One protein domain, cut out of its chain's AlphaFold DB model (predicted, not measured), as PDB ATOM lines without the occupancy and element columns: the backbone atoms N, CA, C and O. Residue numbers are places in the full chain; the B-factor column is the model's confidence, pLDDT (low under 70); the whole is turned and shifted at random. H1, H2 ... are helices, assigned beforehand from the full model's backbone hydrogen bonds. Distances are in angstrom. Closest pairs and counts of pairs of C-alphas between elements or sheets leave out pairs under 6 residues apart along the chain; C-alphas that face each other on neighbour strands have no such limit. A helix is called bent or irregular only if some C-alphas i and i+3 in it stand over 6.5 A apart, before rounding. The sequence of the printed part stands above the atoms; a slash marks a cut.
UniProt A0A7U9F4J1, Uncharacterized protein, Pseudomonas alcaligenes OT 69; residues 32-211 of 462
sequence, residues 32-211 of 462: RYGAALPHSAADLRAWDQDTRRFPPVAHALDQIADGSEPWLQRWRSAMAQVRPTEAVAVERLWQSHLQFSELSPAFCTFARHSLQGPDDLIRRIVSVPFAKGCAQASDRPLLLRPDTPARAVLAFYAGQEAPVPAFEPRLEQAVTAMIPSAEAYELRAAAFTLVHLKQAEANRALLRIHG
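Overview. This is residues 32 to 211 of the 462 residues of an uncharacterized protein of Pseudomonas alcaligenes OT 69 (UniProt A0A7U9F4J1). The picture is an elongated row of short helix groups, strung along the longest axis in nearly the order of the chain. H1, H2 and H3 stand at one end, H4, H5 and H6 come next, then H7 and H8, and an up-and-down bundle of H9, H10 and H11, each running against the one before it, makes the other end. H6 and H8 run side by side through the middle. The printed part has 180 residues with eleven named helices, H1 to H11 in order, and no named strand; its class is all helix. It is compact, with a radius of gyration of the C-alphas of 17.2 A, and spans 55 by 32 by 26 A.

Along the chain. Find C-alpha 41 at (-14.092, -44.694, 20.427), where H1, residues 41 to 45, begins. Reading on, you meet H2 at residues 57 to 65, H3 at 69 to 79, H4 at 87 to 97 and H5 at 105 to 116, which is 16.7 A long. H6, residues 121 to 133, starts at C-alpha 121 (-8.819, -33.961, 25.967) and is 19.3 A long; it is only just irregular, with C-alphas 125 and 128 6.8 A apart. H7, residues 137 to 143, is irregular, with C-alphas 138 and 141 7.4 A apart. Then come H8 at 150 to 158, H9 at 169 to 178, H10 at 184 to 195, 16.7 A long, and H11 at 200 to 210, which ends at C-alpha 210 (18.688, -41.712, 13.434).

Arrangement. Start at the hubs H6 and H8, which touch four helices each. They touch each other the same way at a shallow tilt of 14 degrees, closest at the C-alphas of Val 128 and Ala 152, 4.3 A. Toward the first residues, H6 touches H4 (Glu 91 and Ile 125, C-alphas 5.2 A), and H4 touches H1 (Ala 41 and Val 90, C-alphas 5.1 A). H5 touches H6 at a steep tilt of 52 degrees, with C-alphas 114 and 123 closest at 5.1 A. H2 touches H3 at the C-alphas of Ile 64 and Trp 71, 5.8 A apart. H7 and H8, a hairpin, only just touch, with 3 pairs of C-alphas within 8 A, closest at Leu 143 and Val 153, 5.9 A. H8 touches H9 at C-alphas 150 and 174, 4.3 A. H10 touches H11 at C-alphas 194 and 202, 5.5 A. Every O i to N i+4 pair is within hydrogen-bond range in H1 to H5, H8, H9 and H11; in H6 it is 7 of 9, in H10 7 of 8, and in H7 1 of 3, with 3 of 4 O i to N i+3 pairs.

Size, cuts and confidence. The C-alphas of Arg 52 and Ala 200 are the two farthest apart, 55.8 A. The printed part has no cut, the link from H1 to H2 is long, and no printed residue is under 70 in pLDDT.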
ATOM      1  N   ARG A  32     -32.178 -35.925  15.791       95.69
ATOM      2  CA  ARG A  32     -30.742 -36.207  15.934       95.69
ATOM      3  C   ARG A  32     -29.836 -34.995  15.682       95.69
ATOM      4  O   ARG A  32     -28.737 -34.966  16.213       95.69
ATOM      5  N   TYR A  33     -30.289 -33.967  14.960       95.44
ATOM      6  CA  TYR A  33     -29.528 -32.717  14.801       95.44
ATOM      7  C   TYR A  33     -29.337 -31.970  16.133       95.44
ATOM      8  O   TYR A  33     -28.339 -31.276  16.337       95.44
ATOM      9  N   GLY A  34     -30.257 -32.160  17.083       94.25
ATOM     10  CA  GLY A  34     -30.150 -31.659  18.453       94.25
ATOM     11  C   GLY A  34     -29.497 -32.635  19.439       94.25
ATOM     12  O   GLY A  34     -29.389 -32.303  20.617       94.25
ATOM     13  N   ALA A  35     -29.088 -33.832  19.004       96.69
ATOM     14  CA  ALA A  35     -28.556 -34.856  19.899       96.69
ATOM     15  C   ALA A  35     -27.111 -34.570  20.342       96.69
ATOM     16  O   ALA A  35     -26.403 -33.743  19.759       96.69
ATOM     17  N   ALA A  36     -26.678 -35.275  21.391       97.00
ATOM     18  CA  ALA A  36     -25.301 -35.242  21.878       97.00
ATOM     19  C   ALA A  36     -24.311 -35.748  20.814       97.00
ATOM     20  O   ALA A  36     -24.695 -36.442  19.878       97.00
ATOM     21  N   LEU A  37     -23.031 -35.410  20.977       98.25
ATOM     22  CA  LEU A  37     -21.955 -35.940  20.139       98.25
ATOM     23  C   LEU A  37     -21.410 -37.264  20.706       98.25
ATOM     24  O   LEU A  37     -21.490 -37.478  21.923       98.25
ATOM     25  N   PRO A  38     -20.829 -38.136  19.859       97.81
ATOM     26  CA  PRO A  38     -20.136 -39.335  20.318       97.81
ATOM     27  C   PRO A  38     -19.028 -39.025  21.335       97.81
ATOM     28  O   PRO A  38     -18.256 -38.079  21.169       97.81
ATOM     29  N   HIS A  39     -18.923 -39.854  22.375       97.06
ATOM     30  CA  HIS A  39     -17.903 -39.734  23.430       97.06
ATOM     31  C   HIS A  39     -17.180 -41.057  23.734       97.06
ATOM     32  O   HIS A  39     -16.471 -41.173  24.731       97.06
ATOM     33  N   SER A  40     -17.350 -42.071  22.884       98.12
ATOM     34  CA  SER A  40     -16.609 -43.331  22.951       98.12
ATOM     35  C   SER A  40     -15.889 -43.581  21.629       98.12
ATOM     36  O   SER A  40     -16.309 -43.094  20.575       98.12
ATOM     37  N   ALA A  41     -14.807 -44.362  21.658       98.06
ATOM     38  CA  ALA A  41     -14.092 -44.694  20.427       98.06
ATOM     39  C   ALA A  41     -14.934 -45.594  19.505       98.06
ATOM     40  O   ALA A  41     -14.765 -45.565  18.290       98.06
ATOM     41  N   ALA A  42     -15.833 -46.405  20.073       97.62
ATOM     42  CA  ALA A  42     -16.751 -47.239  19.303       97.62
ATOM     43  C   ALA A  42     -17.799 -46.392  18.565       97.62
ATOM     44  O   ALA A  42     -17.986 -46.578  17.366       97.62
ATOM     45  N   ASP A  43     -18.420 -45.431  19.254       97.75
ATOM     46  CA  ASP A  43     -19.426 -44.561  18.642       97.75
ATOM     47  C   ASP A  43     -18.819 -43.654  17.571       97.75
ATOM     48  O   ASP A  43     -19.437 -43.482  16.530       97.75
ATOM     49  N   LEU A  44     -17.606 -43.123  17.777       97.50
ATOM     50  CA  LEU A  44     -16.924 -42.315  16.758       97.50
ATOM     51  C   LEU A  44     -16.638 -43.108  15.477       97.50
ATOM     52  O   LEU A  44     -16.872 -42.603  14.387       97.50
ATOM     53  N   ARG A  45     -16.197 -44.369  15.586       95.69
ATOM     54  CA  ARG A  45     -15.969 -45.224  14.403       95.69
ATOM     55  C   ARG A  45     -17.256 -45.579  13.663       95.69
ATOM     56  O   ARG A  45     -17.222 -45.773  12.458       95.69
ATOM     57  N   ALA A  46     -18.366 -45.699  14.388       94.69
ATOM     58  CA  ALA A  46     -19.669 -46.026  13.820       94.69
ATOM     59  C   ALA A  46     -20.497 -44.783  13.453       94.69
ATOM     60  O   ALA A  46     -21.635 -44.932  13.012       94.69
ATOM     61  N   TRP A  47     -19.967 -43.573  13.664       94.62
ATOM     62  CA  TRP A  47     -20.752 -42.339  13.639       94.62
ATOM     63  C   TRP A  47     -21.427 -42.120  12.284       94.62
ATOM     64  O   TRP A  47     -22.630 -41.887  12.236       94.62
ATOM     65  N   ASP A  48     -20.685 -42.302  11.196       88.44
ATOM     66  CA  ASP A  48     -21.189 -42.081   9.837       88.44
ATOM     67  C   ASP A  48     -22.329 -43.046   9.454       88.44
ATOM     68  O   ASP A  48     -23.272 -42.704   8.744       88.44
ATOM     69  N   GLN A  49     -22.320 -44.245  10.042       87.25
ATOM     70  CA  GLN A  49     -23.353 -45.262   9.837       87.25
ATOM     71  C   GLN A  49     -24.571 -45.063  10.762       87.25
ATOM     72  O   GLN A  49     -25.650 -45.622  10.521       87.25
ATOM     73  N   ASP A  50     -24.439 -44.269  11.829       88.50
ATOM     74  CA  ASP A  50     -25.492 -44.057  12.817       88.50
ATOM     75  C   ASP A  50     -26.405 -42.887  12.447       88.50
ATOM     76  O   ASP A  50     -26.328 -41.769  12.957       88.50
ATOM     77  N   THR A  51     -27.386 -43.193  11.607       85.81
ATOM     78  CA  THR A  51     -28.398 -42.224  11.179       85.81
ATOM     79  C   THR A  51     -29.483 -41.945  12.232       85.81
ATOM     80  O   THR A  51     -30.511 -41.350  11.900       85.81
ATOM     81  N   ARG A  52     -29.341 -42.371  13.497       90.50
ATOM     82  CA  ARG A  52     -30.413 -42.235  14.506       90.50
ATOM     83  C   ARG A  52     -29.985 -41.505  15.768       90.50
ATOM     84  O   ARG A  52     -30.751 -40.668  16.243       90.50
ATOM     85  N   ARG A  53     -28.829 -41.846  16.339       94.81
ATOM     86  CA  ARG A  53     -28.412 -41.365  17.666       94.81
ATOM     87  C   ARG A  53     -27.681 -40.033  17.618       94.81
ATOM     88  O   ARG A  53     -27.868 -39.227  18.525       94.81
ATOM     89  N   PHE A  54     -26.868 -39.811  16.592       96.75
ATOM     90  CA  PHE A  54     -25.970 -38.665  16.520       96.75
ATOM     91  C   PHE A  54     -26.349 -37.721  15.371       96.75
ATOM     92  O   PHE A  54     -27.008 -38.143  14.415       96.75
ATOM     93  N   PRO A  55     -25.960 -36.436  15.443       96.75
ATOM     94  CA  PRO A  55     -26.038 -35.559  14.282       96.75
ATOM     95  C   PRO A  55     -25.199 -36.115  13.120       96.75
ATOM     96  O   PRO A  55     -24.233 -36.827  13.394       96.75
ATOM     97  N   PRO A  56     -25.503 -35.790  11.851       95.44
ATOM     98  CA  PRO A  56     -24.631 -36.159  10.735       95.44
ATOM     99  C   PRO A  56     -23.196 -35.661  10.950       95.44
ATOM    100  O   PRO A  56     -23.008 -34.546  11.447       95.44
ATOM    101  N   VAL A  57     -22.209 -36.482  10.578       94.19
ATOM    102  CA  VAL A  57     -20.778 -36.218  10.814       94.19
ATOM    103  C   VAL A  57     -20.375 -34.875  10.210       94.19
ATOM    104  O   VAL A  57     -19.977 -33.976  10.945       94.19
ATOM    105  N   ALA A  58     -20.569 -34.708   8.900       93.69
ATOM    106  CA  ALA A  58     -20.215 -33.494   8.169       93.69
ATOM    107  C   ALA A  58     -20.886 -32.241   8.765       93.69
ATOM    108  O   ALA A  58     -20.224 -31.239   9.019       93.69
ATOM    109  N   HIS A  59     -22.173 -32.324   9.128       95.31
ATOM    110  CA  HIS A  59     -22.869 -31.217   9.791       95.31
ATOM    111  C   HIS A  59     -22.226 -30.832  11.131       95.31
ATOM    112  O   HIS A  59     -22.024 -29.650  11.401       95.31
ATOM    113  N   ALA A  60     -21.907 -31.806  11.984       96.69
ATOM    114  CA  ALA A  60     -21.279 -31.528  13.270       96.69
ATOM    115  C   ALA A  60     -19.861 -30.957  13.116       96.69
ATOM    116  O   ALA A  60     -19.499 -30.035  13.847       96.69
ATOM    117  N   LEU A  61     -19.072 -31.501  12.184       96.31
ATOM    118  CA  LEU A  61     -17.704 -31.058  11.930       96.31
ATOM    119  C   LEU A  61     -17.667 -29.641  11.371       96.31
ATOM    120  O   LEU A  61     -16.934 -28.826  11.921       96.31
ATOM    121  N   ASP A  62     -18.507 -29.319  10.387       95.75
ATOM    122  CA  ASP A  62     -18.600 -27.964   9.839       95.75
ATOM    123  C   ASP A  62     -18.951 -26.953  10.933       95.75
ATOM    124  O   ASP A  62     -18.310 -25.919  11.060       95.75
ATOM    125  N   GLN A  63     -19.931 -27.266  11.784       96.56
ATOM    126  CA  GLN A  63     -20.343 -26.365  12.862       96.56
ATOM    127  C   GLN A  63     -19.252 -26.175  13.926       96.56
ATOM    128  O   GLN A  63     -19.101 -25.087  14.488       96.56
ATOM    129  N   ILE A  64     -18.484 -27.228  14.220       98.19
ATOM    130  CA  ILE A  64     -17.325 -27.141  15.111       98.19
ATOM    131  C   ILE A  64     -16.227 -26.298  14.456       98.19
ATOM    132  O   ILE A  64     -15.747 -25.368  15.096       98.19
ATOM    133  N   ALA A  65     -15.866 -26.576  13.203       97.06
ATOM    134  CA  ALA A  65     -14.825 -25.875  12.451       97.06
ATOM    135  C   ALA A  65     -15.175 -24.400  12.171       97.06
ATOM    136  O   ALA A  65     -14.290 -23.545  12.134       97.06
ATOM    137  N   ASP A  66     -16.466 -24.078  12.095       95.50
ATOM    138  CA  ASP A  66     -16.984 -22.711  12.060       95.50
ATOM    139  C   ASP A  66     -16.823 -21.967  13.386       95.50
ATOM    140  O   ASP A  66     -16.928 -20.741  13.422       95.50
ATOM    141  N   GLY A  67     -16.579 -22.681  14.484       97.19
ATOM    142  CA  GLY A  67     -16.519 -22.108  15.821       97.19
ATOM    143  C   GLY A  67     -17.892 -21.763  16.401       97.19
ATOM    144  O   GLY A  67     -17.995 -20.850  17.217       97.19
ATOM    145  N   SER A  68     -18.957 -22.467  15.998       97.00
ATOM    146  CA  SER A  68     -20.301 -22.236  16.538       97.00
ATOM    147  C   SER A  68     -20.356 -22.566  18.034       97.00
ATOM    148  O   SER A  68     -20.276 -23.733  18.429       97.00
ATOM    149  N   GLU A  69     -20.582 -21.557  18.877       97.44
ATOM    150  CA  GLU A  69     -20.554 -21.694  20.341       97.44
ATOM    151  C   GLU A  69     -21.463 -22.826  20.879       97.44
ATOM    152  O   GLU A  69     -20.966 -23.659  21.644       97.44
ATOM    153  N   PRO A  70     -22.738 -22.982  20.454       97.56
ATOM    154  CA  PRO A  70     -23.561 -24.118  20.885       97.56
ATOM    155  C   PRO A  70     -22.960 -25.494  20.557       97.56
ATOM    156  O   PRO A  70     -23.123 -26.448  21.322       97.56
ATOM    157  N   TRP A  71     -22.258 -25.607  19.429       98.12
ATOM    158  CA  TRP A  71     -21.633 -26.851  18.979       98.12
ATOM    159  C   TRP A  71     -20.314 -27.113  19.700       98.12
ATOM    160  O   TRP A  71     -20.077 -28.238  20.140       98.12
ATOM    161  N   LEU A  72     -19.512 -26.076  19.937       98.44
ATOM    162  CA  LEU A  72     -18.303 -26.161  20.754       98.44
ATOM    163  C   LEU A  72     -18.622 -26.568  22.200       98.44
ATOM    164  O   LEU A  72     -17.938 -27.420  22.770       98.44
ATOM    165  N   GLN A  73     -19.697 -26.033  22.786       97.81
ATOM    166  CA  GLN A  73     -20.155 -26.435  24.121       97.81
ATOM    167  C   GLN A  73     -20.664 -27.877  24.145       97.81
ATOM    168  O   GLN A  73     -20.339 -28.640  25.062       97.81
ATOM    169  N   ARG A  74     -21.403 -28.296  23.111       98.06
ATOM    170  CA  ARG A  74     -21.833 -29.692  22.953       98.06
ATOM    171  C   ARG A  74     -20.635 -30.635  22.846       98.06
ATOM    172  O   ARG A  74     -20.638 -31.701  23.460       98.06
ATOM    173  N   TRP A  75     -19.600 -30.229  22.117       98.38
ATOM    174  CA  TRP A  75     -18.379 -31.007  21.936       98.38
ATOM    175  C   TRP A  75     -17.572 -31.133  23.224       98.38
ATOM    176  O   TRP A  75     -17.246 -32.250  23.624       98.38
ATOM    177  N   ARG A  76     -17.356 -30.027  23.948       97.88
ATOM    178  CA  ARG A  76     -16.778 -30.050  25.303       97.88
ATOM    179  C   ARG A  76     -17.551 -30.983  26.234       97.88
ATOM    180  O   ARG A  76     -16.944 -31.815  26.905       97.88
ATOM    181  N   SER A  77     -18.881 -30.894  26.230       97.88
ATOM    182  CA  SER A  77     -19.744 -31.751  27.056       97.88
ATOM    183  C   SER A  77     -19.588 -33.237  26.729       97.88
ATOM    184  O   SER A  77     -19.609 -34.070  27.635       97.88
ATOM    185  N   ALA A  78     -19.416 -33.586  25.451       98.25
ATOM    186  CA  ALA A  78     -19.142 -34.960  25.043       98.25
ATOM    187  C   ALA A  78     -17.736 -35.401  25.475       98.25
ATOM    188  O   ALA A  78     -17.578 -36.472  26.053       98.25
ATOM    189  N   MET A  79     -16.711 -34.570  25.267       98.19
ATOM    190  CA  MET A  79     -15.330 -34.924  25.613       98.19
ATOM    191  C   MET A  79     -15.112 -35.083  27.121       98.19
ATOM    192  O   MET A  79     -14.330 -35.933  27.536       98.19
ATOM    193  N   ALA A  80     -15.862 -34.353  27.949       97.12
ATOM    194  CA  ALA A  80     -15.859 -34.527  29.401       97.12
ATOM    195  C   ALA A  80     -16.399 -35.898  29.867       97.12
ATOM    196  O   ALA A  80     -16.138 -36.301  30.999       97.12
ATOM    197  N   GLN A  81     -17.141 -36.620  29.018       97.94
ATOM    198  CA  GLN A  81     -17.698 -37.949  29.316       97.94
ATOM    199  C   GLN A  81     -16.794 -39.101  28.847       97.94
ATOM    200  O   GLN A  81     -17.090 -40.268  29.108       97.94
ATOM    201  N   VAL A  82     -15.687 -38.799  28.163       98.56
ATOM    202  CA  VAL A  82     -14.769 -39.810  27.631       98.56
ATOM    203  C   VAL A  82     -14.042 -40.512  28.776       98.56
ATOM    204  O   VAL A  82     -13.428 -39.882  29.639       98.56
ATOM    205  N   ARG A  83     -14.064 -41.849  28.771       98.00
ATOM    206  CA  ARG A  83     -13.327 -42.648  29.759       98.00
ATOM    207  C   ARG A  83     -11.814 -42.449  29.582       98.00
ATOM    208  O   ARG A  83     -11.342 -42.504  28.446       98.00
ATOM    209  N   PRO A  84     -11.016 -42.338  30.664       96.94
ATOM    210  CA  PRO A  84      -9.563 -42.166  30.555       96.94
ATOM    211  C   PRO A  84      -8.864 -43.245  29.715       96.94
ATOM    212  O   PRO A  84      -7.912 -42.954  28.997       96.94
ATOM    213  N   THR A  85      -9.368 -44.484  29.748       97.50
ATOM    214  CA  THR A  85      -8.849 -45.609  28.953       97.50
ATOM    215  C   THR A  85      -9.103 -45.475  27.449       97.50
ATOM    216  O   THR A  85      -8.444 -46.149  26.666       97.50
ATOM    217  N   GLU A  86     -10.036 -44.617  27.030       97.69
ATOM    218  CA  GLU A  86     -10.366 -44.358  25.621       97.69
ATOM    219  C   GLU A  86      -9.817 -43.025  25.105       97.69
ATOM    220  O   GLU A  86      -9.843 -42.800  23.897       97.69
ATOM    221  N   ALA A  87      -9.295 -42.163  25.985       96.19
ATOM    222  CA  ALA A  87      -8.910 -40.792  25.654       96.19
ATOM    223  C   ALA A  87      -7.991 -40.705  24.425       96.19
ATOM    224  O   ALA A  87      -8.257 -39.919  23.526       96.19
ATOM    225  N   VAL A  88      -6.972 -41.568  24.327       93.31
ATOM    226  CA  VAL A  88      -6.038 -41.588  23.183       93.31
ATOM    227  C   VAL A  88      -6.726 -41.998  21.875       93.31
ATOM    228  O   VAL A  88      -6.420 -41.458  20.814       93.31
ATOM    229  N   ALA A  89      -7.651 -42.960  21.924       96.12
ATOM    230  CA  ALA A  89      -8.368 -43.409  20.733       96.12
ATOM    231  C   ALA A  89      -9.369 -42.347  20.256       96.12
ATOM    232  O   ALA A  89      -9.439 -42.066  19.063       96.12
ATOM    233  N   VAL A  90     -10.096 -41.731  21.192       97.94
ATOM    234  CA  VAL A  90     -11.023 -40.625  20.921       97.94
ATOM    235  C   VAL A  90     -10.279 -39.403  20.385       97.94
ATOM    236  O   VAL A  90     -10.721 -38.819  19.399       97.94
ATOM    237  N   GLU A  91      -9.130 -39.058  20.973       95.75
ATOM    238  CA  GLU A  91      -8.270 -37.967  20.507       95.75
ATOM    239  C   GLU A  91      -7.916 -38.133  19.026       95.75
ATOM    240  O   GLU A  91      -8.140 -37.226  18.226       95.75
ATOM    241  N   ARG A  92      -7.412 -39.316  18.651       92.56
ATOM    242  CA  ARG A  92      -7.002 -39.617  17.272       92.56
ATOM    243  C   ARG A  92      -8.165 -39.588  16.289       92.56
ATOM    244  O   ARG A  92      -8.003 -39.068  15.191       92.56
ATOM    245  N   LEU A  93      -9.321 -40.136  16.669       96.12
ATOM    246  CA  LEU A  93     -10.506 -40.150  15.806       96.12
ATOM    247  C   LEU A  93     -11.004 -38.726  15.534       96.12
ATOM    248  O   LEU A  93     -11.236 -38.377  14.382       96.12
ATOM    249  N   TRP A  94     -11.079 -37.867  16.554       96.94
ATOM    250  CA  TRP A  94     -11.447 -36.464  16.348       96.94
ATOM    251  C   TRP A  94     -10.417 -35.677  15.539       96.94
ATOM    252  O   TRP A  94     -10.803 -34.906  14.666       96.94
ATOM    253  N   GLN A  95      -9.119 -35.876  15.791       94.06
ATOM    254  CA  GLN A  95      -8.069 -35.258  14.974       94.06
ATOM    255  C   GLN A  95      -8.183 -35.684  13.505       94.06
ATOM    256  O   GLN A  95      -8.022 -34.844  12.628       94.06
ATOM    257  N   SER A  96      -8.497 -36.958  13.239       91.44
ATOM    258  CA  SER A  96      -8.729 -37.466  11.882       91.44
ATOM    259  C   SER A  96      -9.967 -36.847  11.241       91.44
ATOM    260  O   SER A  96      -9.913 -36.487  10.073       91.44
ATOM    261  N   HIS A  97     -11.067 -36.696  11.980       93.12
ATOM    262  CA  HIS A  97     -12.280 -36.071  11.453       93.12
ATOM    263  C   HIS A  97     -12.074 -34.593  11.093       93.12
ATOM    264  O   HIS A  97     -12.615 -34.132  10.097       93.12
ATOM    265  N   LEU A  98     -11.269 -33.859  11.865       93.25
ATOM    266  CA  LEU A  98     -11.012 -32.431  11.635       93.25
ATOM    267  C   LEU A  98      -9.865 -32.150  10.654       93.25
ATOM    268  O   LEU A  98      -9.572 -30.989  10.382       93.25
ATOM    269  N   GLN A  99      -9.165 -33.175  10.159       86.81
ATOM    270  CA  GLN A  99      -7.899 -32.973   9.444       86.81
ATOM    271  C   GLN A  99      -8.041 -32.230   8.108       86.81
ATOM    272  O   GLN A  99      -7.069 -31.617   7.674       86.81
ATOM    273  N   PHE A 100      -9.223 -32.300   7.489       84.19
ATOM    274  CA  PHE A 100      -9.551 -31.671   6.205       84.19
ATOM    275  C   PHE A 100     -10.579 -30.541   6.344       84.19
ATOM    276  O   PHE A 100     -11.073 -30.026   5.349       84.19
ATOM    277  N   SER A 101     -10.926 -30.151   7.573       90.31
ATOM    278  CA  SER A 101     -11.884 -29.071   7.795       90.31
ATOM    279  C   SER A 101     -11.245 -27.707   7.537       90.31
ATOM    280  O   SER A 101     -10.161 -27.415   8.046       90.31
ATOM    281  N   GLU A 102     -11.956 -26.832   6.830       89.50
ATOM    282  CA  GLU A 102     -11.624 -25.409   6.790       89.50
ATOM    283  C   GLU A 102     -11.944 -24.757   8.140       89.50
ATOM    284  O   GLU A 102     -13.079 -24.796   8.614       89.50
ATOM    285  N   LEU A 103     -10.940 -24.154   8.776       94.75
ATOM    286  CA  LEU A 103     -11.061 -23.619  10.131       94.75
ATOM    287  C   LEU A 103     -11.370 -22.121  10.101       94.75
ATOM    288  O   LEU A 103     -10.621 -21.334   9.524       94.75
ATOM    289  N   SER A 104     -12.440 -21.705  10.777       95.19
ATOM    290  CA  SER A 104     -12.795 -20.287  10.866       95.19
ATOM    291  C   SER A 104     -11.923 -19.529  11.883       95.19
ATOM    292  O   SER A 104     -11.390 -20.121  12.832       95.19
ATOM    293  N   PRO A 105     -11.861 -18.184  11.805       96.75
ATOM    294  CA  PRO A 105     -11.250 -17.364  12.852       96.75
ATOM    295  C   PRO A 105     -11.849 -17.594  14.252       96.75
ATOM    296  O   PRO A 105     -11.136 -17.505  15.260       96.75
ATOM    297  N   ALA A 106     -13.145 -17.918  14.339       97.81
ATOM    298  CA  ALA A 106     -13.810 -18.217  15.605       97.81
ATOM    299  C   ALA A 106     -13.327 -19.554  16.186       97.81
ATOM    300  O   ALA A 106     -12.974 -19.610  17.368       97.81
ATOM    301  N   PHE A 107     -13.197 -20.601  15.362       98.25
ATOM    302  CA  PHE A 107     -12.573 -21.853  15.795       98.25
ATOM    303  C   PHE A 107     -11.116 -21.639  16.206       98.25
ATOM    304  O   PHE A 107     -10.703 -22.110  17.265       98.25
ATOM    305  N   CYS A 108     -10.339 -20.877  15.434       98.19
ATOM    306  CA  CYS A 108      -8.951 -20.574  15.781       98.19
ATOM    307  C   CYS A 108      -8.831 -19.837  17.124       98.19
ATOM    308  O   CYS A 108      -7.911 -20.103  17.902       98.19
ATOM    309  N   THR A 109      -9.777 -18.948  17.436       98.19
ATOM    310  CA  THR A 109      -9.862 -18.272  18.739       98.19
ATOM    311  C   THR A 109     -10.170 -19.261  19.863       98.19
ATOM    312  O   THR A 109      -9.469 -19.276  20.878       98.19
ATOM    313  N   PHE A 110     -11.165 -20.130  19.668       98.38
ATOM    314  CA  PHE A 110     -11.503 -21.203  20.604       98.38
ATOM    315  C   PHE A 110     -10.311 -22.131  20.866       98.38
ATOM    316  O   PHE A 110      -9.959 -22.378  22.021       98.38
ATOM    317  N   ALA A 111      -9.656 -22.605  19.807       98.06
ATOM    318  CA  ALA A 111      -8.532 -23.519  19.904       98.06
ATOM    319  C   ALA A 111      -7.350 -22.864  20.631       98.06
ATOM    320  O   ALA A 111      -6.810 -23.459  21.562       98.06
ATOM    321  N   ARG A 112      -7.009 -21.607  20.305       98.19
ATOM    322  CA  ARG A 112      -5.968 -20.848  21.021       98.19
ATOM    323  C   ARG A 112      -6.258 -20.762  22.519       98.19
ATOM    324  O   ARG A 112      -5.359 -21.003  23.323       98.19
ATOM    325  N   HIS A 113      -7.502 -20.468  22.895       97.81
ATOM    326  CA  HIS A 113      -7.910 -20.440  24.299       97.81
ATOM    327  C   HIS A 113      -7.770 -21.819  24.965       97.81
ATOM    328  O   HIS A 113      -7.226 -21.927  26.063       97.81
ATOM    329  N   SER A 114      -8.174 -22.892  24.283       97.38
ATOM    330  CA  SER A 114      -7.979 -24.262  24.766       97.38
ATOM    331  C   SER A 114      -6.500 -24.633  24.943       97.38
ATOM    332  O   SER A 114      -6.164 -25.279  25.930       97.38
ATOM    333  N   LEU A 115      -5.588 -24.188  24.066       97.31
ATOM    334  CA  LEU A 115      -4.140 -24.411  24.224       97.31
ATOM    335  C   LEU A 115      -3.524 -23.658  25.414       97.31
ATOM    336  O   LEU A 115      -2.512 -24.102  25.960       97.31
ATOM    337  N   GLN A 116      -4.105 -22.526  25.818       96.69
ATOM    338  CA  GLN A 116      -3.683 -21.785  27.013       96.69
ATOM    339  C   GLN A 116      -4.114 -22.488  28.312       96.69
ATOM    340  O   GLN A 116      -3.488 -22.287  29.356       96.69
ATOM    341  N   GLY A 117      -5.161 -23.312  28.235       95.44
ATOM    342  CA  GLY A 117      -5.758 -24.034  29.351       95.44
ATOM    343  C   GLY A 117      -4.969 -25.256  29.855       95.44
ATOM    344  O   GLY A 117      -3.807 -25.481  29.484       95.44
ATOM    345  N   PRO A 118      -5.587 -26.054  30.747       94.94
ATOM    346  CA  PRO A 118      -4.994 -27.285  31.267       94.94
ATOM    347  C   PRO A 118      -4.820 -28.348  30.171       94.94
ATOM    348  O   PRO A 118      -5.380 -28.243  29.083       94.94
ATOM    349  N   ASP A 119      -4.022 -29.378  30.454       94.38
ATOM    350  CA  ASP A 119      -3.896 -30.559  29.591       94.38
ATOM    351  C   ASP A 119      -5.151 -31.447  29.697       94.38
ATOM    352  O   ASP A 119      -5.188 -32.423  30.447       94.38
ATOM    353  N   ASP A 120      -6.204 -31.055  28.979       95.00
ATOM    354  CA  ASP A 120      -7.437 -31.820  28.822       95.00
ATOM    355  C   ASP A 120      -7.584 -32.412  27.409       95.00
ATOM    356  O   ASP A 120      -6.810 -32.139  26.486       95.00
ATOM    357  N   LEU A 121      -8.594 -33.268  27.233       96.62
ATOM    358  CA  LEU A 121      -8.819 -33.961  25.967       96.62
ATOM    359  C   LEU A 121      -9.144 -32.996  24.816       96.62
ATOM    360  O   LEU A 121      -8.680 -33.217  23.699       96.62
ATOM    361  N   ILE A 122      -9.888 -31.915  25.073       97.44
ATOM    362  CA  ILE A 122     -10.211 -30.916  24.044       97.44
ATOM    363  C   ILE A 122      -8.932 -30.245  23.565       97.44
ATOM    364  O   ILE A 122      -8.703 -30.180  22.360       97.44
ATOM    365  N   ARG A 123      -8.067 -29.806  24.485       96.62
ATOM    366  CA  ARG A 123      -6.776 -29.209  24.153       96.62
ATOM    367  C   ARG A 123      -5.941 -30.132  23.267       96.62
ATOM    368  O   ARG A 123      -5.391 -29.676  22.265       96.62
ATOM    369  N   ARG A 124      -5.849 -31.418  23.612       96.00
ATOM    370  CA  ARG A 124      -5.099 -32.396  22.809       96.00
ATOM    371  C   ARG A 124      -5.698 -32.559  21.418       96.00
ATOM    372  O   ARG A 124      -4.962 -32.499  20.433       96.00
ATOM    373  N   ILE A 125      -7.021 -32.673  21.320       97.38
ATOM    374  CA  ILE A 125      -7.726 -32.791  20.041       97.38
ATOM    375  C   ILE A 125      -7.477 -31.568  19.150       97.38
ATOM    376  O   ILE A 125      -7.063 -31.733  18.005       97.38
ATOM    377  N   VAL A 126      -7.665 -30.350  19.667       97.50
ATOM    378  CA  VAL A 126      -7.556 -29.125  18.853       97.50
ATOM    379  C   VAL A 126      -6.116 -28.726  18.538       97.50
ATOM    380  O   VAL A 126      -5.896 -27.906  17.653       97.50
ATOM    381  N   SER A 127      -5.123 -29.293  19.230       96.88
ATOM    382  CA  SER A 127      -3.716 -28.908  19.065       96.88
ATOM    383  C   SER A 127      -3.187 -29.101  17.639       96.88
ATOM    384  O   SER A 127      -2.475 -28.235  17.138       96.88
ATOM    385  N   VAL A 128      -3.555 -30.197  16.967       95.25
ATOM    386  CA  VAL A 128      -3.130 -30.495  15.589       95.25
ATOM    387  C   VAL A 128      -3.803 -29.581  14.556       95.25
ATOM    388  O   VAL A 128      -3.064 -28.944  13.805       95.25
ATOM    389  N   PRO A 129      -5.148 -29.462  14.491       95.88
ATOM    390  CA  PRO A 129      -5.784 -28.547  13.542       95.88
ATOM    391  C   PRO A 129      -5.369 -27.092  13.794       95.88
ATOM    392  O   PRO A 129      -5.080 -26.372  12.843       95.88
ATOM    393  N   PHE A 130      -5.211 -26.678  15.060       96.56
ATOM    394  CA  PHE A 130      -4.671 -25.357  15.382       96.56
ATOM    395  C   PHE A 130      -3.265 -25.156  14.807       96.56
ATOM    396  O   PHE A 130      -3.017 -24.154  14.146       96.56
ATOM    397  N   ALA A 131      -2.357 -26.111  15.023       95.94
ATOM    398  CA  ALA A 131      -0.988 -26.031  14.525       95.94
ATOM    399  C   ALA A 131      -0.900 -25.944  12.992       95.94
ATOM    400  O   ALA A 131      -0.015 -25.259  12.493       95.94
ATOM    401  N   LYS A 132      -1.803 -26.623  12.268       93.19
ATOM    402  CA  LYS A 132      -1.836 -26.631  10.797       93.19
ATOM    403  C   LYS A 132      -2.492 -25.391  10.191       93.19
ATOM    404  O   LYS A 132      -1.980 -24.874   9.211       93.19
ATOM    405  N   GLY A 133      -3.636 -24.964  10.729       92.38
ATOM    406  CA  GLY A 133      -4.509 -23.992  10.055       92.38
ATOM    407  C   GLY A 133      -4.703 -22.657  10.774       92.38
ATOM    408  O   GLY A 133      -5.259 -21.737  10.190       92.38
ATOM    409  N   CYS A 134      -4.272 -22.526  12.032       95.50
ATOM    410  CA  CYS A 134      -4.544 -21.330  12.842       95.50
ATOM    411  C   CYS A 134      -3.294 -20.668  13.426       95.50
ATOM    412  O   CYS A 134      -3.304 -19.465  13.707       95.50
ATOM    413  N   ALA A 135      -2.268 -21.464  13.720       95.00
ATOM    414  CA  ALA A 135      -1.111 -21.032  14.479       95.00
ATOM    415  C   ALA A 135      -0.278 -20.026  13.687       95.00
ATOM    416  O   ALA A 135       0.093 -20.257  12.540       95.00
ATOM    417  N   GLN A 136       0.059 -18.926  14.346       92.12
ATOM    418  CA  GLN A 136       1.007 -17.941  13.842       92.12
ATOM    419  C   GLN A 136       2.375 -18.156  14.496       92.12
ATOM    420  O   GLN A 136       2.485 -18.819  15.531       92.12
ATOM    421  N   ALA A 137       3.427 -17.533  13.960       90.00
ATOM    422  CA  ALA A 137       4.765 -17.600  14.556       90.00
ATOM    423  C   ALA A 137       4.777 -17.193  16.049       90.00
ATOM    424  O   ALA A 137       5.512 -17.771  16.853       90.00
ATOM    425  N   SER A 138       3.911 -16.252  16.449       91.56
ATOM    426  CA  SER A 138       3.735 -15.813  17.842       91.56
ATOM    427  C   SER A 138       3.121 -16.869  18.768       91.56
ATOM    428  O   SER A 138       3.295 -16.781  19.981       91.56
ATOM    429  N   ASP A 139       2.424 -17.875  18.231       94.81
ATOM    430  CA  ASP A 139       1.805 -18.959  19.006       94.81
ATOM    431  C   ASP A 139       2.806 -20.077  19.362       94.81
ATOM    432  O   ASP A 139       2.476 -21.003  20.110       94.81
ATOM    433  N   ARG A 140       4.060 -19.980  18.894       94.56
ATOM    434  CA  ARG A 140       5.138 -20.943  19.173       94.56
ATOM    435  C   ARG A 140       5.251 -21.334  20.659       94.56
ATOM    436  O   ARG A 140       5.322 -22.534  20.926       94.56
ATOM    437  N   PRO A 141       5.216 -20.418  21.650       95.62
ATOM    438  CA  PRO A 141       5.294 -20.807  23.061       95.62
ATOM    439  C   PRO A 141       4.151 -21.724  23.525       95.62
ATOM    440  O   PRO A 141       4.369 -22.554  24.404       95.62
ATOM    441  N   LEU A 142       2.953 -21.617  22.935       96.12
ATOM    442  CA  LEU A 142       1.814 -22.489  23.256       96.12
ATOM    443  C   LEU A 142       2.040 -23.913  22.733       96.12
ATOM    444  O   LEU A 142       1.701 -24.895  23.396       96.12
ATOM    445  N   LEU A 143       2.646 -24.028  21.553       96.00
ATOM    446  CA  LEU A 143       2.884 -25.307  20.890       96.00
ATOM    447  C   LEU A 143       4.119 -26.029  21.434       96.00
ATOM    448  O   LEU A 143       4.140 -27.254  21.472       96.00
ATOM    449  N   LEU A 144       5.114 -25.300  21.941       95.88
ATOM    450  CA  LEU A 144       6.330 -25.887  22.513       95.88
ATOM    451  C   LEU A 144       6.200 -26.338  23.971       95.88
ATOM    452  O   LEU A 144       7.184 -26.787  24.566       95.88
ATOM    453  N   ARG A 145       5.008 -26.249  24.564       95.25
ATOM    454  CA  ARG A 145       4.800 -26.736  25.926       95.25
ATOM    455  C   ARG A 145       5.105 -28.245  26.030       95.25
ATOM    456  O   ARG A 145       4.873 -28.991  25.071       95.25
ATOM    457  N   PRO A 146       5.592 -28.727  27.189       93.44
ATOM    458  CA  PRO A 146       5.902 -30.148  27.372       93.44
ATOM    459  C   PRO A 146       4.696 -31.079  27.176       93.44
ATOM    460  O   PRO A 146       4.859 -32.201  26.710       93.44
ATOM    461  N   ASP A 147       3.500 -30.595  27.505       91.88
ATOM    462  CA  ASP A 147       2.224 -31.313  27.453       91.88
ATOM    463  C   ASP A 147       1.516 -31.230  26.086       91.88
ATOM    464  O   ASP A 147       0.524 -31.918  25.864       91.88
ATOM    465  N   THR A 148       2.014 -30.432  25.136       94.88
ATOM    466  CA  THR A 148       1.446 -30.394  23.779       94.88
ATOM    467  C   THR A 148       1.779 -31.693  23.025       94.88
ATOM    468  O   THR A 148       2.946 -32.100  23.033       94.88
ATOM    469  N   PRO A 149       0.823 -32.352  22.336       93.12
ATOM    470  CA  PRO A 149       1.087 -33.572  21.570       93.12
ATOM    471  C   PRO A 149       2.202 -33.412  20.526       93.12
ATOM    472  O   PRO A 149       2.284 -32.404  19.825       93.12
ATOM    473  N   ALA A 150       3.046 -34.439  20.365       94.31
ATOM    474  CA  ALA A 150       4.172 -34.417  19.421       94.31
ATOM    475  C   ALA A 150       3.749 -34.098  17.973       94.31
ATOM    476  O   ALA A 150       4.426 -33.335  17.290       94.31
ATOM    477  N   ARG A 151       2.598 -34.626  17.533       92.56
ATOM    478  CA  ARG A 151       2.044 -34.370  16.194       92.56
ATOM    479  C   ARG A 151       1.715 -32.894  15.962       92.56
ATOM    480  O   ARG A 151       1.936 -32.407  14.863       92.56
ATOM    481  N   ALA A 152       1.246 -32.175  16.984       95.25
ATOM    482  CA  ALA A 152       0.954 -30.747  16.874       95.25
ATOM    483  C   ALA A 152       2.236 -29.909  16.764       95.25
ATOM    484  O   ALA A 152       2.295 -28.981  15.966       95.25
ATOM    485  N   VAL A 153       3.293 -30.279  17.500       96.88
ATOM    486  CA  VAL A 153       4.613 -29.639  17.352       96.88
ATOM    487  C   VAL A 153       5.123 -29.804  15.922       96.88
ATOM    488  O   VAL A 153       5.539 -28.831  15.305       96.88
ATOM    489  N   LEU A 154       5.067 -31.018  15.373       95.62
ATOM    490  CA  LEU A 154       5.552 -31.286  14.017       95.62
ATOM    491  C   LEU A 154       4.711 -30.590  12.950       95.62
ATOM    492  O   LEU A 154       5.276 -30.001  12.036       95.62
ATOM    493  N   ALA A 155       3.385 -30.605  13.103       94.06
ATOM    494  CA  ALA A 155       2.473 -29.890  12.221       94.06
ATOM    495  C   ALA A 155       2.769 -28.385  12.181       94.06
ATOM    496  O   ALA A 155       2.799 -27.813  11.098       94.06
ATOM    497  N   PHE A 156       3.053 -27.773  13.336       95.19
ATOM    498  CA  PHE A 156       3.422 -26.362  13.406       95.19
ATOM    499  C   PHE A 156       4.666 -26.079  12.575       95.19
ATOM    500  O   PHE A 156       4.607 -25.254  11.678       95.19
ATOM    501  N   TYR A 157       5.772 -26.787  12.824       94.75
ATOM    502  CA  TYR A 157       7.019 -26.548  12.091       94.75
ATOM    503  C   TYR A 157       6.914 -26.882  10.600       94.75
ATOM    504  O   TYR A 157       7.560 -26.219   9.797       94.75
ATOM    505  N   ALA A 158       6.122 -27.890  10.224       91.62
ATOM    506  CA  ALA A 158       5.933 -28.263   8.825       91.62
ATOM    507  C   ALA A 158       5.198 -27.183   8.011       91.62
ATOM    508  O   ALA A 158       5.428 -27.095   6.813       91.62
ATOM    509  N   GLY A 159       4.344 -26.373   8.648       86.56
ATOM    510  CA  GLY A 159       3.590 -25.302   7.990       86.56
ATOM    511  C   GLY A 159       4.270 -23.928   7.981       86.56
ATOM    512  O   GLY A 159       3.638 -22.961   7.575       86.56
ATOM    513  N   GLN A 160       5.508 -23.791   8.475       83.00
ATOM    514  CA  GLN A 160       6.207 -22.497   8.502       83.00
ATOM    515  C   GLN A 160       7.204 -22.397   7.345       83.00
ATOM    516  O   GLN A 160       8.282 -22.988   7.403       83.00
ATOM    517  N   GLU A 161       6.868 -21.611   6.324       71.56
ATOM    518  CA  GLU A 161       7.734 -21.412   5.155       71.56
ATOM    519  C   GLU A 161       8.680 -20.211   5.322       71.56
ATOM    520  O   GLU A 161       9.879 -20.327   5.062       71.56
ATOM    521  N   ALA A 162       8.188 -19.073   5.832       72.50
ATOM    522  CA  ALA A 162       9.011 -17.894   6.096       72.50
ATOM    523  C   ALA A 162       8.408 -16.965   7.179       72.50
ATOM    524  O   ALA A 162       7.213 -16.683   7.139       72.50
ATOM    525  N   PRO A 163       9.221 -16.428   8.116       80.00
ATOM    526  CA  PRO A 163      10.596 -16.833   8.396       80.00
ATOM    527  C   PRO A 163      10.638 -18.234   9.025       80.00
ATOM    528  O   PRO A 163       9.843 -18.559   9.907       80.00
ATOM    529  N   VAL A 164      11.604 -19.053   8.602       84.75
ATOM    530  CA  VAL A 164      11.807 -20.402   9.151       84.75
ATOM    531  C   VAL A 164      12.065 -20.318  10.666       84.75
ATOM    532  O   VAL A 164      12.956 -19.572  11.091       84.75
ATOM    533  N   PRO A 165      11.333 -21.066  11.515       88.81
ATOM    534  CA  PRO A 165      11.508 -20.988  12.960       88.81
ATOM    535  C   PRO A 165      12.887 -21.479  13.422       88.81
ATOM    536  O   PRO A 165      13.473 -22.407  12.863       88.81
ATOM    537  N   ALA A 166      13.391 -20.895  14.511       92.94
ATOM    538  CA  ALA A 166      14.585 -21.410  15.178       92.94
ATOM    539  C   ALA A 166      14.342 -22.823  15.736       92.94
ATOM    540  O   ALA A 166      13.261 -23.112  16.255       92.94
ATOM    541  N   PHE A 167      15.362 -23.678  15.666       95.56
ATOM    542  CA  PHE A 167      15.348 -25.011  16.256       95.56
ATOM    543  C   PHE A 167      15.118 -24.948  17.770       95.56
ATOM    544  O   PHE A 167      15.724 -24.144  18.477       95.56
ATOM    545  N   GLU A 168      14.291 -25.868  18.266       96.31
ATOM    546  CA  GLU A 168      13.984 -26.021  19.686       96.31
ATOM    547  C   GLU A 168      14.141 -27.485  20.110       96.31
ATOM    548  O   GLU A 168      13.653 -28.376  19.406       96.31
ATOM    549  N   PRO A 169      14.714 -27.781  21.295       96.75
ATOM    550  CA  PRO A 169      14.849 -29.156  21.788       96.75
ATOM    551  C   PRO A 169      13.522 -29.925  21.836       96.75
ATOM    552  O   PRO A 169      13.487 -31.144  21.664       96.75
ATOM    553  N   ARG A 170      12.403 -29.216  22.030       96.88
ATOM    554  CA  ARG A 170      11.060 -29.804  22.010       96.88
ATOM    555  C   ARG A 170      10.709 -30.438  20.658       96.88
ATOM    556  O   ARG A 170       9.969 -31.423  20.655       96.88
ATOM    557  N   LEU A 171      11.235 -29.931  19.540       97.06
ATOM    558  CA  LEU A 171      11.037 -30.525  18.214       97.06
ATOM    559  C   LEU A 171      11.727 -31.893  18.115       97.06
ATOM    560  O   LEU A 171      11.098 -32.869  17.716       97.06
ATOM    561  N   GLU A 172      12.974 -32.009  18.579       97.50
ATOM    562  CA  GLU A 172      13.681 -33.300  18.660       97.50
ATOM    563  C   GLU A 172      12.928 -34.304  19.546       97.50
ATOM    564  O   GLU A 172      12.787 -35.479  19.193       97.50
ATOM    565  N   GLN A 173      12.405 -33.842  20.686       97.56
ATOM    566  CA  GLN A 173      11.577 -34.665  21.569       97.56
ATOM    567  C   GLN A 173      10.297 -35.139  20.870       97.56
ATOM    568  O   GLN A 173       9.903 -36.289  21.053       97.56
ATOM    569  N   ALA A 174       9.663 -34.288  20.053       97.06
ATOM    570  CA  ALA A 174       8.467 -34.650  19.294       97.06
ATOM    571  C   ALA A 174       8.756 -35.774  18.287       97.06
ATOM    572  O   ALA A 174       8.054 -36.784  18.301       97.06
ATOM    573  N   VAL A 175       9.818 -35.642  17.483       96.75
ATOM    574  CA  VAL A 175      10.221 -36.689  16.527       96.75
ATOM    575  C   VAL A 175      10.586 -37.980  17.265       96.75
ATOM    576  O   VAL A 175      10.128 -39.060  16.897       96.75
ATOM    577  N   THR A 176      11.346 -37.879  18.360       96.44
ATOM    578  CA  THR A 176      11.734 -39.047  19.169       96.44
ATOM    579  C   THR A 176      10.514 -39.788  19.723       96.44
ATOM    580  O   THR A 176      10.474 -41.016  19.682       96.44
ATOM    581  N   ALA A 177       9.507 -39.064  20.220       94.62
ATOM    582  CA  ALA A 177       8.294 -39.655  20.784       94.62
ATOM    583  C   ALA A 177       7.459 -40.430  19.749       94.62
ATOM    584  O   ALA A 177       6.681 -41.306  20.123       94.62
ATOM    585  N   MET A 178       7.623 -40.138  18.455       92.62
ATOM    586  CA  MET A 178       6.924 -40.847  17.384       92.62
ATOM    587  C   MET A 178       7.544 -42.205  17.046       92.62
ATOM    588  O   MET A 178       6.797 -43.109  16.677       92.62
ATOM    589  N   ILE A 179       8.858 -42.393  17.232       93.50
ATOM    590  CA  ILE A 179       9.613 -43.599  16.820       93.50
ATOM    591  C   ILE A 179       8.892 -44.929  17.134       93.50
ATOM    592  O   ILE A 179       8.783 -45.763  16.225       93.50
ATOM    593  N   PRO A 180       8.363 -45.156  18.358       91.44
ATOM    594  CA  PRO A 180       7.785 -46.451  18.712       91.44
ATOM    595  C   PRO A 180       6.485 -46.778  17.972       91.44
ATOM    596  O   PRO A 180       6.175 -47.947  17.789       91.44
ATOM    597  N   SER A 181       5.715 -45.759  17.577       87.75
ATOM    598  CA  SER A 181       4.325 -45.929  17.125       87.75
ATOM    599  C   SER A 181       4.044 -45.434  15.713       87.75
ATOM    600  O   SER A 181       2.993 -45.756  15.173       87.75
ATOM    601  N   ALA A 182       4.949 -44.643  15.140       88.38
ATOM    602  CA  ALA A 182       4.783 -44.081  13.814       88.38
ATOM    603  C   ALA A 182       5.144 -45.094  12.729       88.38
ATOM    604  O   ALA A 182       6.093 -45.878  12.879       88.38
ATOM    605  N   GLU A 183       4.408 -45.021  11.627       91.00
ATOM    606  CA  GLU A 183       4.759 -45.704  10.389       91.00
ATOM    607  C   GLU A 183       6.014 -45.078   9.768       91.00
ATOM    608  O   GLU A 183       6.390 -43.935  10.057       91.00
ATOM    609  N   ALA A 184       6.688 -45.824   8.896       88.69
ATOM    610  CA  ALA A 184       7.971 -45.403   8.336       88.69
ATOM    611  C   ALA A 184       7.861 -44.081   7.539       88.69
ATOM    612  O   ALA A 184       8.743 -43.225   7.623       88.69
ATOM    613  N   TYR A 185       6.743 -43.865   6.835       87.38
ATOM    614  CA  TYR A 185       6.474 -42.617   6.109       87.38
ATOM    615  C   TYR A 185       6.187 -41.424   7.044       87.38
ATOM    616  O   TYR A 185       6.594 -40.303   6.745       87.38
ATOM    617  N   GLU A 186       5.542 -41.643   8.197       91.00
ATOM    618  CA  GLU A 186       5.304 -40.584   9.188       91.00
ATOM    619  C   GLU A 186       6.631 -40.122   9.810       91.00
ATOM    620  O   GLU A 186       6.851 -38.926  10.009       91.00
ATOM    621  N   LEU A 187       7.549 -41.061  10.076       94.25
ATOM    622  CA  LEU A 187       8.901 -40.737  10.541       94.25
ATOM    623  C   LEU A 187       9.722 -40.013   9.479       94.25
ATOM    624  O   LEU A 187      10.449 -39.081   9.822       94.25
ATOM    625  N   ARG A 188       9.575 -40.393   8.203       94.88
ATOM    626  CA  ARG A 188      10.159 -39.654   7.078       94.88
ATOM    627  C   ARG A 188       9.706 -38.194   7.120       94.88
ATOM    628  O   ARG A 188      10.548 -37.304   7.176       94.88
ATOM    629  N   ALA A 189       8.396 -37.942   7.160       93.31
ATOM    630  CA  ALA A 189       7.843 -36.587   7.205       93.31
ATOM    631  C   ALA A 189       8.367 -35.784   8.412       93.31
ATOM    632  O   ALA A 189       8.823 -34.654   8.253       93.31
ATOM    633  N   ALA A 190       8.403 -36.396   9.600       95.69
ATOM    634  CA  ALA A 190       8.932 -35.768  10.811       95.69
ATOM    635  C   ALA A 190      10.439 -35.441  10.718       95.69
ATOM    636  O   ALA A 190      10.888 -34.405  11.211       95.69
ATOM    637  N   ALA A 191      11.231 -36.300  10.068       96.56
ATOM    638  CA  ALA A 191      12.644 -36.049   9.790       96.56
ATOM    639  C   ALA A 191      12.836 -34.884   8.807       96.56
ATOM    640  O   ALA A 191      13.717 -34.044   9.008       96.56
ATOM    641  N   PHE A 192      11.974 -34.782   7.791       95.25
ATOM    642  CA  PHE A 192      11.970 -33.638   6.884       95.25
ATOM    643  C   PHE A 192      11.663 -32.331   7.621       95.25
ATOM    644  O   PHE A 192      12.319 -31.330   7.352       95.25
ATOM    645  N   THR A 193      10.760 -32.318   8.603       94.81
ATOM    646  CA  THR A 193      10.511 -31.116   9.419       94.81
ATOM    647  C   THR A 193      11.788 -30.570  10.076       94.81
ATOM    648  O   THR A 193      11.962 -29.358  10.157       94.81
ATOM    649  N   LEU A 194      12.716 -31.436  10.507       96.12
ATOM    650  CA  LEU A 194      14.008 -31.011  11.065       96.12
ATOM    651  C   LEU A 194      14.964 -30.472   9.996       96.12
ATOM    652  O   LEU A 194      15.597 -29.440  10.214       96.12
ATOM    653  N   VAL A 195      15.098 -31.158   8.857       94.25
ATOM    654  CA  VAL A 195      16.091 -30.770   7.839       94.25
ATOM    655  C   VAL A 195      15.719 -29.466   7.128       94.25
ATOM    656  O   VAL A 195      16.605 -28.669   6.816       94.25
ATOM    657  N   HIS A 196      14.421 -29.190   6.950       92.62
ATOM    658  CA  HIS A 196      13.939 -27.946   6.338       92.62
ATOM    659  C   HIS A 196      14.276 -26.699   7.162       92.62
ATOM    660  O   HIS A 196      14.309 -25.604   6.608       92.62
ATOM    661  N   LEU A 197      14.629 -26.850   8.447       92.81
ATOM    662  CA  LEU A 197      15.108 -25.729   9.255       92.81
ATOM    663  C   LEU A 197      16.437 -25.151   8.760       92.81
ATOM    664  O   LEU A 197      16.763 -24.024   9.128       92.81
ATOM    665  N   LYS A 198      17.216 -25.920   7.980       92.00
ATOM    666  CA  LYS A 198      18.545 -25.539   7.462       92.00
ATOM    667  C   LYS A 198      19.498 -25.029   8.561       92.00
ATOM    668  O   LYS A 198      20.318 -24.145   8.340       92.00
ATOM    669  N   GLN A 199      19.396 -25.604   9.764       94.06
ATOM    670  CA  GLN A 199      20.159 -25.220  10.959       94.06
ATOM    671  C   GLN A 199      21.063 -26.363  11.441       94.06
ATOM    672  O   GLN A 199      20.672 -27.534  11.447       94.06
ATOM    673  N   ALA A 200      22.273 -26.030  11.902       95.62
ATOM    674  CA  ALA A 200      23.265 -27.016  12.341       95.62
ATOM    675  C   ALA A 200      22.800 -27.824  13.568       95.62
ATOM    676  O   ALA A 200      23.117 -29.006  13.705       95.62
ATOM    677  N   GLU A 201      22.057 -27.197  14.476       97.00
ATOM    678  CA  GLU A 201      21.460 -27.822  15.656       97.00
ATOM    679  C   GLU A 201      20.406 -28.864  15.266       97.00
ATOM    680  O   GLU A 201      20.388 -29.957  15.837       97.00
ATOM    681  N   ALA A 202      19.583 -28.562  14.255       96.88
ATOM    682  CA  ALA A 202      18.559 -29.467  13.744       96.88
ATOM    683  C   ALA A 202      19.178 -30.694  13.053       96.88
ATOM    684  O   ALA A 202      18.766 -31.820  13.328       96.88
ATOM    685  N   ASN A 203      20.236 -30.505  12.254       96.44
ATOM    686  CA  ASN A 203      21.002 -31.615  11.668       96.44
ATOM    687  C   ASN A 203      21.623 -32.515  12.750       96.44
ATOM    688  O   ASN A 203      21.514 -33.741  12.689       96.44
ATOM    689  N   ARG A 204      22.207 -31.917  13.799       97.38
ATOM    690  CA  ARG A 204      22.739 -32.664  14.953       97.38
ATOM    691  C   ARG A 204      21.649 -33.444  15.694       97.38
ATOM    692  O   ARG A 204      21.907 -34.558  16.146       97.38
ATOM    693  N   ALA A 205      20.450 -32.880  15.838       98.00
ATOM    694  CA  ALA A 205      19.302 -33.578  16.414       98.00
ATOM    695  C   ALA A 205      18.850 -34.754  15.539       98.00
ATOM    696  O   ALA A 205      18.645 -35.853  16.050       98.00
ATOM    697  N   LEU A 206      18.781 -34.558  14.222       97.94
ATOM    698  CA  LEU A 206      18.414 -35.606  13.274       97.94
ATOM    699  C   LEU A 206      19.403 -36.785  13.302       97.94
ATOM    700  O   LEU A 206      18.976 -37.938  13.312       97.94
ATOM    701  N   LEU A 207      20.711 -36.519  13.424       98.25
ATOM    702  CA  LEU A 207      21.731 -37.565  13.598       98.25
ATOM    703  C   LEU A 207      21.506 -38.380  14.883       98.25
ATOM    704  O   LEU A 207      21.606 -39.610  14.865       98.25
ATOM    705  N   ARG A 208      21.165 -37.717  15.999       97.94
ATOM    706  CA  ARG A 208      20.837 -38.398  17.266       97.94
ATOM    707  C   ARG A 208      19.572 -39.241  17.154       97.94
ATOM    708  O   ARG A 208      19.545 -40.344  17.691       97.94
ATOM    709  N   ILE A 209      18.544 -38.734  16.477       97.75
ATOM    710  CA  ILE A 209      17.296 -39.461  16.223       97.75
ATOM    711  C   ILE A 209      17.582 -40.713  15.395       97.75
ATOM    712  O   ILE A 209      17.223 -41.803  15.828       97.75
ATOM    713  N   HIS A 210      18.291 -40.578  14.271       98.12
ATOM    714  CA  HIS A 210      18.688 -41.712  13.434       98.12
ATOM    715  C   HIS A 210      19.437 -42.778  14.251       98.12
ATOM    716  O   HIS A 210      19.094 -43.953  14.196       98.12
ATOM    717  N   GLY A 211      20.404 -42.373  15.086       97.31
ATOM    718  CA  GLY A 211      21.167 -43.294  15.939       97.31
ATOM    719  C   GLY A 211      20.359 -44.030  17.021       97.31
ATOM    720  O   GLY A 211      20.879 -44.967  17.621       97.31
TER     721      GLY A 211